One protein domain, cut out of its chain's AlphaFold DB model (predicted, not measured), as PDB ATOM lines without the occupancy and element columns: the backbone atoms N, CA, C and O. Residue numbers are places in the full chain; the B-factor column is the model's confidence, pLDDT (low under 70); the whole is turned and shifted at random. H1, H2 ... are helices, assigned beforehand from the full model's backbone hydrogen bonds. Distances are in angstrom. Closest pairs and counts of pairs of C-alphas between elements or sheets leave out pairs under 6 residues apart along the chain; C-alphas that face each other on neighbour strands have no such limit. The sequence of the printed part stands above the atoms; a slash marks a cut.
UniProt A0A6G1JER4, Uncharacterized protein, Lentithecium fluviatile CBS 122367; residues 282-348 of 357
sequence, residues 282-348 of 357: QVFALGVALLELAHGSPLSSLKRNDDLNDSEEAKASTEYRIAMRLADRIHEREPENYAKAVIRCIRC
ATOM      1  N   GLN A 282     305.194 280.930 197.418       85.50
ATOM      2  CA  GLN A 282     304.845 282.050 196.533       85.50
ATOM      3  C   GLN A 282     304.196 281.588 195.223       85.50
ATOM      4  O   GLN A 282     303.277 282.222 194.711       85.50
ATOM      5  N   VAL A 283     304.685 280.478 194.673       85.56
ATOM      6  CA  VAL A 283     304.209 279.942 193.399       85.56
ATOM      7  C   VAL A 283     302.876 279.225 193.585       85.56
ATOM      8  O   VAL A 283     301.984 279.350 192.747       85.56
ATOM      9  N   PHE A 284     302.707 278.554 194.723       92.62
ATOM     10  CA  PHE A 284     301.425 278.009 195.140       92.62
ATOM     11  C   PHE A 284     300.382 279.120 195.347       92.62
ATOM     12  O   PHE A 284     299.288 279.029 194.796       92.62
ATOM     13  N   ALA A 285     300.735 280.206 196.046       92.12
ATOM     14  CA  ALA A 285     299.854 281.360 196.245       92.12
ATOM     15  C   ALA A 285     299.422 282.009 194.916       92.12
ATOM     16  O   ALA A 285     298.251 282.346 194.749       92.12
ATOM     17  N   LEU A 286     300.336 282.117 193.942       93.19
ATOM     18  CA  LEU A 286     299.996 282.549 192.583       93.19
ATOM     19  C   LEU A 286     298.982 281.600 191.927       93.19
ATOM     20  O   LEU A 286     298.005 282.059 191.343       93.19
ATOM     21  N   GLY A 287     299.188 280.286 192.039       95.69
ATOM     22  CA  GLY A 287     298.247 279.294 191.518       95.69
ATOM     23  C   GLY A 287     296.856 279.409 192.146       95.69
ATOM     24  O   GLY A 287     295.862 279.330 191.429       95.69
ATOM     25  N   VAL A 288     296.780 279.658 193.457       96.88
ATOM     26  CA  VAL A 288     295.513 279.899 194.165       96.88
ATOM     27  C   VAL A 288     294.826 281.157 193.640       96.88
ATOM     28  O   VAL A 288     293.653 281.090 193.292       96.88
ATOM     29  N   ALA A 289     295.551 282.269 193.495       95.12
ATOM     30  CA  ALA A 289     294.984 283.506 192.956       95.12
ATOM     31  C   ALA A 289     294.426 283.318 191.533       95.12
ATOM     32  O   ALA A 289     293.354 283.827 191.212       95.12
ATOM     33  N   LEU A 290     295.114 282.548 190.680       93.88
ATOM     34  CA  LEU A 290     294.621 282.215 189.339       93.88
ATOM     35  C   LEU A 290     293.346 281.355 189.396       93.88
ATOM     36  O   LEU A 290     292.393 281.613 188.664       93.88
ATOM     37  N   LEU A 291     293.276 280.375 190.300       97.62
ATOM     38  CA  LEU A 291     292.046 279.607 190.514       97.62
ATOM     39  C   LEU A 291     290.883 280.496 190.976       97.62
ATOM     40  O   LEU A 291     289.780 280.374 190.451       97.62
ATOM     41  N   GLU A 292     291.110 281.405 191.922       97.12
ATOM     42  CA  GLU A 292     290.070 282.321 192.410       97.12
ATOM     43  C   GLU A 292     289.545 283.239 191.300       97.12
ATOM     44  O   GLU A 292     288.335 283.457 191.214       97.12
ATOM     45  N   LEU A 293     290.426 283.711 190.410       93.25
ATOM     46  CA  LEU A 293     290.046 284.501 189.235       93.25
ATOM     47  C   LEU A 293     289.172 283.700 188.260       93.25
ATOM     48  O   LEU A 293     288.115 284.186 187.866       93.25
ATOM     49  N   ALA A 294     289.565 282.470 187.917       95.69
ATOM     50  CA  ALA A 294     288.808 281.606 187.004       95.69
ATOM     51  C   ALA A 294     287.440 281.168 187.568       95.69
ATOM     52  O   ALA A 294     286.489 280.878 186.836       95.69
ATOM     53  N   HIS A 295     287.323 281.094 188.894       96.12
ATOM     54  CA  HIS A 295     286.076 280.739 189.567       96.12
ATOM     55  C   HIS A 295     285.225 281.950 189.973       96.12
ATOM     56  O   HIS A 295     284.036 281.775 190.239       96.12
ATOM     57  N   GLY A 296     285.796 283.156 189.990       96.06
ATOM     58  CA  GLY A 296     285.120 284.382 190.416       96.06
ATOM     59  C   GLY A 296     284.774 284.406 191.908       96.06
ATOM     60  O   GLY A 296     283.839 285.094 192.312       96.06
ATOM     61  N   SER A 297     285.476 283.625 192.731       96.12
ATOM     62  CA  SER A 297     285.158 283.445 194.152       96.12
ATOM     63  C   SER A 297     286.390 283.003 194.949       96.12
ATOM     64  O   SER A 297     287.203 282.253 194.405       96.12
ATOM     65  N   PRO A 298     286.511 283.381 196.236       97.31
ATOM     66  CA  PRO A 298     287.657 283.004 197.061       97.31
ATOM     67  C   PRO A 298     287.722 281.489 197.299       97.31
ATOM     68  O   PRO A 298     286.687 280.826 197.425       97.31
ATOM     69  N   LEU A 299     288.930 280.940 197.440       96.62
ATOM     70  CA  LEU A 299     289.202 279.504 197.553       96.62
ATOM     71  C   LEU A 299     288.443 278.866 198.726       96.62
ATOM     72  O   LEU A 299     287.924 277.757 198.616       96.62
ATOM     73  N   SER A 300     288.311 279.601 199.833       95.38
ATOM     74  CA  SER A 300     287.572 279.179 201.027       95.38
ATOM     75  C   SER A 300     286.080 278.935 200.772       95.38
ATOM     76  O   SER A 300     285.493 278.065 201.412       95.38
ATOM     77  N   SER A 301     285.476 279.656 199.822       96.62
ATOM     78  CA  SER A 301     284.067 279.488 199.434       96.62
ATOM     79  C   SER A 301     283.833 278.290 198.509       96.62
ATOM     80  O   SER A 301     282.714 277.798 198.403       96.62
ATOM     81  N   LEU A 302     284.896 277.787 197.873       96.56
ATOM     82  CA  LEU A 302     284.856 276.646 196.955       96.56
ATOM     83  C   LEU A 302     285.061 275.299 197.662       96.56
ATOM     84  O   LEU A 302     285.169 274.265 196.994       96.56
ATOM     85  N   LYS A 303     285.127 275.308 198.995       96.31
ATOM     86  CA  LYS A 303     285.341 274.145 199.857       96.31
ATOM     87  C   LYS A 303     284.177 273.151 199.778       96.31
ATOM     88  O   LYS A 303     283.013 273.539 199.846       96.31
ATOM     89  N   ARG A 304     284.496 271.860 199.674       96.12
ATOM     90  CA  ARG A 304     283.545 270.739 199.745       96.12
ATOM     91  C   ARG A 304     283.794 269.886 200.984       96.12
ATOM     92  O   ARG A 304     284.861 269.958 201.587       96.12
ATOM     93  N   ASN A 305     282.816 269.048 201.327       92.56
ATOM     94  CA  ASN A 305     282.948 268.095 202.431       92.56
ATOM     95  C   ASN A 305     284.089 267.098 202.184       92.56
ATOM     96  O   ASN A 305     284.829 266.805 203.109       92.56
ATOM     97  N   ASP A 306     284.313 266.689 200.932       91.44
ATOM     98  CA  ASP A 306     285.413 265.784 200.559       91.44
ATOM     99  C   ASP A 306     286.813 266.403 200.765       91.44
ATOM    100  O   ASP A 306     287.814 265.690 200.814       91.44
ATOM    101  N   ASP A 307     286.904 267.736 200.868       90.44
ATOM    102  CA  ASP A 307     288.175 268.434 201.099       90.44
ATOM    103  C   ASP A 307     288.560 268.441 202.594       90.44
ATOM    104  O   ASP A 307     289.713 268.723 202.932       90.44
ATOM    105  N   LEU A 308     287.610 268.143 203.490       88.56
ATOM    106  CA  LEU A 308     287.831 268.047 204.930       88.56
ATOM    107  C   LEU A 308     288.493 266.710 205.269       88.56
ATOM    108  O   LEU A 308     288.047 265.653 204.832       88.56
ATOM    109  N   ASN A 309     289.558 266.754 206.066       79.12
ATOM    110  CA  ASN A 309     290.005 265.560 206.773       79.12
ATOM    111  C   ASN A 309     289.095 265.346 207.987       79.12
ATOM    112  O   ASN A 309     288.675 266.318 208.612       79.12
ATOM    113  N   ASP A 310     288.873 264.088 208.372       78.50
ATOM    114  CA  ASP A 310     288.171 263.732 209.617       78.50
ATOM    115  C   ASP A 310     288.901 264.245 210.877       78.50
ATOM    116  O   ASP A 310     288.338 264.295 211.967       78.50
ATOM    117  N   SER A 311     290.168 264.644 210.723       66.75
ATOM    118  CA  SER A 311     290.971 265.325 211.733       66.75
ATOM    119  C   SER A 311     290.929 266.839 211.509       66.75
ATOM    120  O   SER A 311     291.294 267.341 210.444       66.75
ATOM    121  N   GLU A 312     290.523 267.567 212.549       63.56
ATOM    122  CA  GLU A 312     290.347 269.025 212.603       63.56
ATOM    123  C   GLU A 312     291.663 269.825 212.421       63.56
ATOM    124  O   GLU A 312     291.676 271.055 212.472       63.56
ATOM    125  N   GLU A 313     292.798 269.159 212.188       55.97
ATOM    126  CA  GLU A 313     294.098 269.683 212.610       55.97
ATOM    127  C   GLU A 313     294.983 270.347 211.536       55.97
ATOM    128  O   GLU A 313     296.141 270.642 211.808       55.97
ATOM    129  N   ALA A 314     294.494 270.708 210.339       63.50
ATOM    130  CA  ALA A 314     295.262 271.650 209.499       63.50
ATOM    131  C   ALA A 314     294.449 272.374 208.416       63.50
ATOM    132  O   ALA A 314     294.191 271.843 207.330       63.50
ATOM    133  N   LYS A 315     294.182 273.666 208.643       73.12
ATOM    134  CA  LYS A 315     293.641 274.593 207.630       73.12
ATOM    135  C   LYS A 315     294.474 274.601 206.334       73.12
ATOM    136  O   LYS A 315     293.905 274.565 205.248       73.12
ATOM    137  N   ALA A 316     295.804 274.546 206.446       76.44
ATOM    138  CA  ALA A 316     296.720 274.548 205.298       76.44
ATOM    139  C   ALA A 316     296.591 273.294 204.410       76.44
ATOM    140  O   ALA A 316     296.635 273.386 203.185       76.44
ATOM    141  N   SER A 317     296.366 272.121 205.015       83.62
ATOM    142  CA  SER A 317     296.148 270.868 204.272       83.62
ATOM    143  C   SER A 317     294.824 270.897 203.501       83.62
ATOM    144  O   SER A 317     294.742 270.447 202.357       83.62
ATOM    145  N   THR A 318     293.801 271.522 204.094       90.44
ATOM    146  CA  THR A 318     292.491 271.709 203.456       90.44
ATOM    147  C   THR A 318     292.598 272.617 202.227       90.44
ATOM    148  O   THR A 318     292.094 272.273 201.162       90.44
ATOM    149  N   GLU A 319     293.287 273.758 202.334       92.62
ATOM    150  CA  GLU A 319     293.476 274.693 201.209       92.62
ATOM    151  C   GLU A 319     294.236 274.047 200.043       92.62
ATOM    152  O   GLU A 319     293.833 274.193 198.887       92.62
ATOM    153  N   TYR A 320     295.276 273.261 200.338       93.25
ATOM    154  CA  TYR A 320     296.005 272.498 199.326       93.25
ATOM    155  C   TYR A 320     295.105 271.504 198.581       93.25
ATOM    156  O   TYR A 320     295.140 271.450 197.350       93.25
ATOM    157  N   ARG A 321     294.253 270.758 199.299       93.25
ATOM    158  CA  ARG A 321     293.293 269.815 198.698       93.25
ATOM    159  C   ARG A 321     292.270 270.510 197.802       93.25
ATOM    160  O   ARG A 321     292.066 270.061 196.672       93.25
ATOM    161  N   ILE A 322     291.699 271.627 198.264       96.12
ATOM    162  CA  ILE A 322     290.768 272.438 197.464       96.12
ATOM    163  C   ILE A 322     291.464 272.879 196.171       96.12
ATOM    164  O   ILE A 322     290.933 272.666 195.080       96.12
ATOM    165  N   ALA A 323     292.670 273.444 196.275       96.81
ATOM    166  CA  ALA A 323     293.416 273.929 195.121       96.81
ATOM    167  C   ALA A 323     293.769 272.803 194.132       96.81
ATOM    168  O   ALA A 323     293.610 272.986 192.927       96.81
ATOM    169  N   MET A 324     294.174 271.623 194.623       95.88
ATOM    170  CA  MET A 324     294.449 270.438 193.795       95.88
ATOM    171  C   MET A 324     293.221 270.030 192.978       95.88
ATOM    172  O   MET A 324     293.287 269.910 191.756       95.88
ATOM    173  N   ARG A 325     292.076 269.888 193.656       97.00
ATOM    174  CA  ARG A 325     290.809 269.476 193.045       97.00
ATOM    175  C   ARG A 325     290.333 270.469 191.987       97.00
ATOM    176  O   ARG A 325     289.770 270.055 190.975       97.00
ATOM    177  N   LEU A 326     290.492 271.769 192.235       97.75
ATOM    178  CA  LEU A 326     290.108 272.806 191.274       97.75
ATOM    179  C   LEU A 326     291.068 272.850 190.081       97.75
ATOM    180  O   LEU A 326     290.611 272.938 188.943       97.75
ATOM    181  N   ALA A 327     292.376 272.712 190.318       97.50
ATOM    182  CA  ALA A 327     293.377 272.655 189.257       97.50
ATOM    183  C   ALA A 327     293.138 271.481 188.293       97.50
ATOM    184  O   ALA A 327     293.336 271.637 187.095       97.50
ATOM    185  N   ASP A 328     292.642 270.340 188.773       97.00
ATOM    186  CA  ASP A 328     292.329 269.190 187.913       97.00
ATOM    187  C   ASP A 328     291.164 269.448 186.941       97.00
ATOM    188  O   ASP A 328     291.084 268.806 185.894       97.00
ATOM    189  N   ARG A 329     290.276 270.401 187.255       97.00
ATOM    190  CA  ARG A 329     289.087 270.733 186.446       97.00
ATOM    191  C   ARG A 329     289.212 272.049 185.684       97.00
ATOM    192  O   ARG A 329     288.294 272.433 184.967       97.00
ATOM    193  N   ILE A 330     290.331 272.758 185.817       97.88
ATOM    194  CA  ILE A 330     290.488 274.101 185.245       97.88
ATOM    195  C   ILE A 330     290.426 274.100 183.706       97.88
ATOM    196  O   ILE A 330     289.968 275.068 183.106       97.88
ATOM    197  N   HIS A 331     290.796 272.982 183.070       97.00
ATOM    198  CA  HIS A 331     290.679 272.771 181.622       97.00
ATOM    199  C   HIS A 331     289.236 272.813 181.098       97.00
ATOM    200  O   HIS A 331     289.032 273.026 179.907       97.00
ATOM    201  N   GLU A 332     288.237 272.607 181.959       97.12
ATOM    202  CA  GLU A 332     286.820 272.688 181.585       97.12
ATOM    203  C   GLU A 332     286.334 274.143 181.466       97.12
ATOM    204  O   GLU A 332     285.282 274.392 180.881       97.12
ATOM    205  N   ARG A 333     287.071 275.102 182.046       95.56
ATOM    206  CA  ARG A 333     286.667 276.515 182.157       95.56
ATOM    207  C   ARG A 333     287.559 277.469 181.380       95.56
ATOM    208  O   ARG A 333     287.063 278.442 180.826       95.56
ATOM    209  N   GLU A 334     288.857 277.197 181.364       96.88
ATOM    210  CA  GLU A 334     289.876 278.125 180.888       96.88
ATOM    211  C   GLU A 334     290.663 277.540 179.706       96.88
ATOM    212  O   GLU A 334     290.787 276.317 179.581       96.88
ATOM    213  N   PRO A 335     291.243 278.387 178.835       94.38
ATOM    214  CA  PRO A 335     292.042 277.924 177.708       94.38
ATOM    215  C   PRO A 335     293.265 277.120 178.165       94.38
ATOM    216  O   PRO A 335     293.840 277.348 179.231       94.38
ATOM    217  N   GLU A 336     293.720 276.202 177.309       91.06
ATOM    218  CA  GLU A 336     294.739 275.196 177.639       91.06
ATOM    219  C   GLU A 336     296.027 275.784 178.244       91.06
ATOM    220  O   GLU A 336     296.582 275.229 179.192       91.06
ATOM    221  N   ASN A 337     296.490 276.930 177.736       84.69
ATOM    222  CA  ASN A 337     297.694 277.599 178.233       84.69
ATOM    223  C   ASN A 337     297.527 278.131 179.663       84.69
ATOM    224  O   ASN A 337     298.445 278.013 180.475       84.69
ATOM    225  N   TYR A 338     296.351 278.677 179.980       91.75
ATOM    226  CA  TYR A 338     296.027 279.162 181.319       91.75
ATOM    227  C   TYR A 338     295.952 277.994 182.304       91.75
ATOM    228  O   TYR A 338     296.617 277.992 183.340       91.75
ATOM    229  N   ALA A 339     295.225 276.945 181.920       93.75
ATOM    230  CA  ALA A 339     295.092 275.723 182.694       93.75
ATOM    231  C   ALA A 339     296.450 275.066 183.002       93.75
ATOM    232  O   ALA A 339     296.753 274.746 184.153       93.75
ATOM    233  N   LYS A 340     297.322 274.949 181.991       88.19
ATOM    234  CA  LYS A 340     298.697 274.449 182.150       88.19
ATOM    235  C   LYS A 340     299.507 275.284 183.145       88.19
ATOM    236  O   LYS A 340     300.245 274.709 183.947       88.19
ATOM    237  N   ALA A 341     299.388 276.612 183.101       87.69
ATOM    238  CA  ALA A 341     300.083 277.498 184.032       87.69
ATOM    239  C   ALA A 341     299.600 277.284 185.477       87.69
ATOM    240  O   ALA A 341     300.420 277.053 186.366       87.69
ATOM    241  N   VAL A 342     298.281 277.258 185.692       94.38
ATOM    242  CA  VAL A 342     297.660 277.030 187.009       94.38
ATOM    243  C   VAL A 342     298.093 275.689 187.603       94.38
ATOM    244  O   VAL A 342     298.551 275.633 188.744       94.38
ATOM    245  N   ILE A 343     298.019 274.605 186.821       94.50
ATOM    246  CA  ILE A 343     298.389 273.257 187.274       94.50
ATOM    247  C   ILE A 343     299.862 273.196 187.687       94.50
ATOM    248  O   ILE A 343     300.185 272.597 188.715       94.50
ATOM    249  N   ARG A 344     300.764 273.830 186.923       89.94
ATOM    250  CA  ARG A 344     302.192 273.899 187.281       89.94
ATOM    251  C   ARG A 344     302.409 274.636 188.597       89.94
ATOM    252  O   ARG A 344     303.175 274.154 189.429       89.94
ATOM    253  N   CYS A 345     301.711 275.754 188.798       90.62
ATOM    254  CA  CYS A 345     301.785 276.532 190.030       90.62
ATOM    255  C   CYS A 345     301.303 275.742 191.254       90.62
ATOM    256  O   CYS A 345     302.004 275.698 192.262       90.62
ATOM    257  N   ILE A 346     300.151 275.075 191.154       94.69
ATOM    258  CA  ILE A 346     299.543 274.334 192.269       94.69
ATOM    259  C   ILE A 346     300.304 273.050 192.609       94.69
ATOM    260  O   ILE A 346     300.504 272.738 193.783       94.69
ATOM    261  N   ARG A 347     300.763 272.306 191.598       92.38
ATOM    262  CA  ARG A 347     301.505 271.052 191.809       92.38
ATOM    263  C   ARG A 347     302.989 271.270 192.102       92.38
ATOM    264  O   ARG A 347     303.693 270.295 192.345       92.38
ATOM    265  N   CYS A 348     303.471 272.513 192.037       85.00
ATOM    266  CA  CYS A 348     304.886 272.864 192.173       85.00
ATOM    267  C   CYS A 348     305.816 272.048 191.249       85.00
ATOM    268  O   CYS A 348     306.994 271.868 191.552       85.00
TER     269      CYS A 348
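This is residues 282 to 348 of the 357 residues of an uncharacterized protein of Lentithecium fluviatile CBS 122367 (UniProt A0A6G1JER4). H1, the longest helix, crosses one side of a staggered hairpin of H3 and H4, with short H2 packed on H1 and H3; residues 310 to 316 stick out. The 67 printed residues, all helix by class, hold H1 to H4 in chain order and no named strand. The whole is compact, radius of gyration of the C-alphas 11.6 A, yet elongated, spanning 36 by 21 by 16 A.

Find C-alpha 282 at (304.845, 282.050, 196.533); H1 runs 20.1 A to 295. H2 is residues 299 to 302, H3 315 to 327, 18.5 A, and H4 336 to 347, ending at (301.505, 271.052, 191.809).

H1 touches H4, C-alphas of Gly 287 and Cys 345 closest at 4.7 A, a steep tilt of 46 degrees, opposite ways. Residues 323 to 327 of H3 touch H4, Ala 327 to Ile 343 closest at 5.4 A between C-alphas. H2 and H4 are apart. In H1, H3 and H4 every O i to N i+4 pair is within hydrogen-bond range; H2 is too short for one.

The printed part has no cut. H2 to H3 is a long link; residues 311 to 314 have pLDDT under 70.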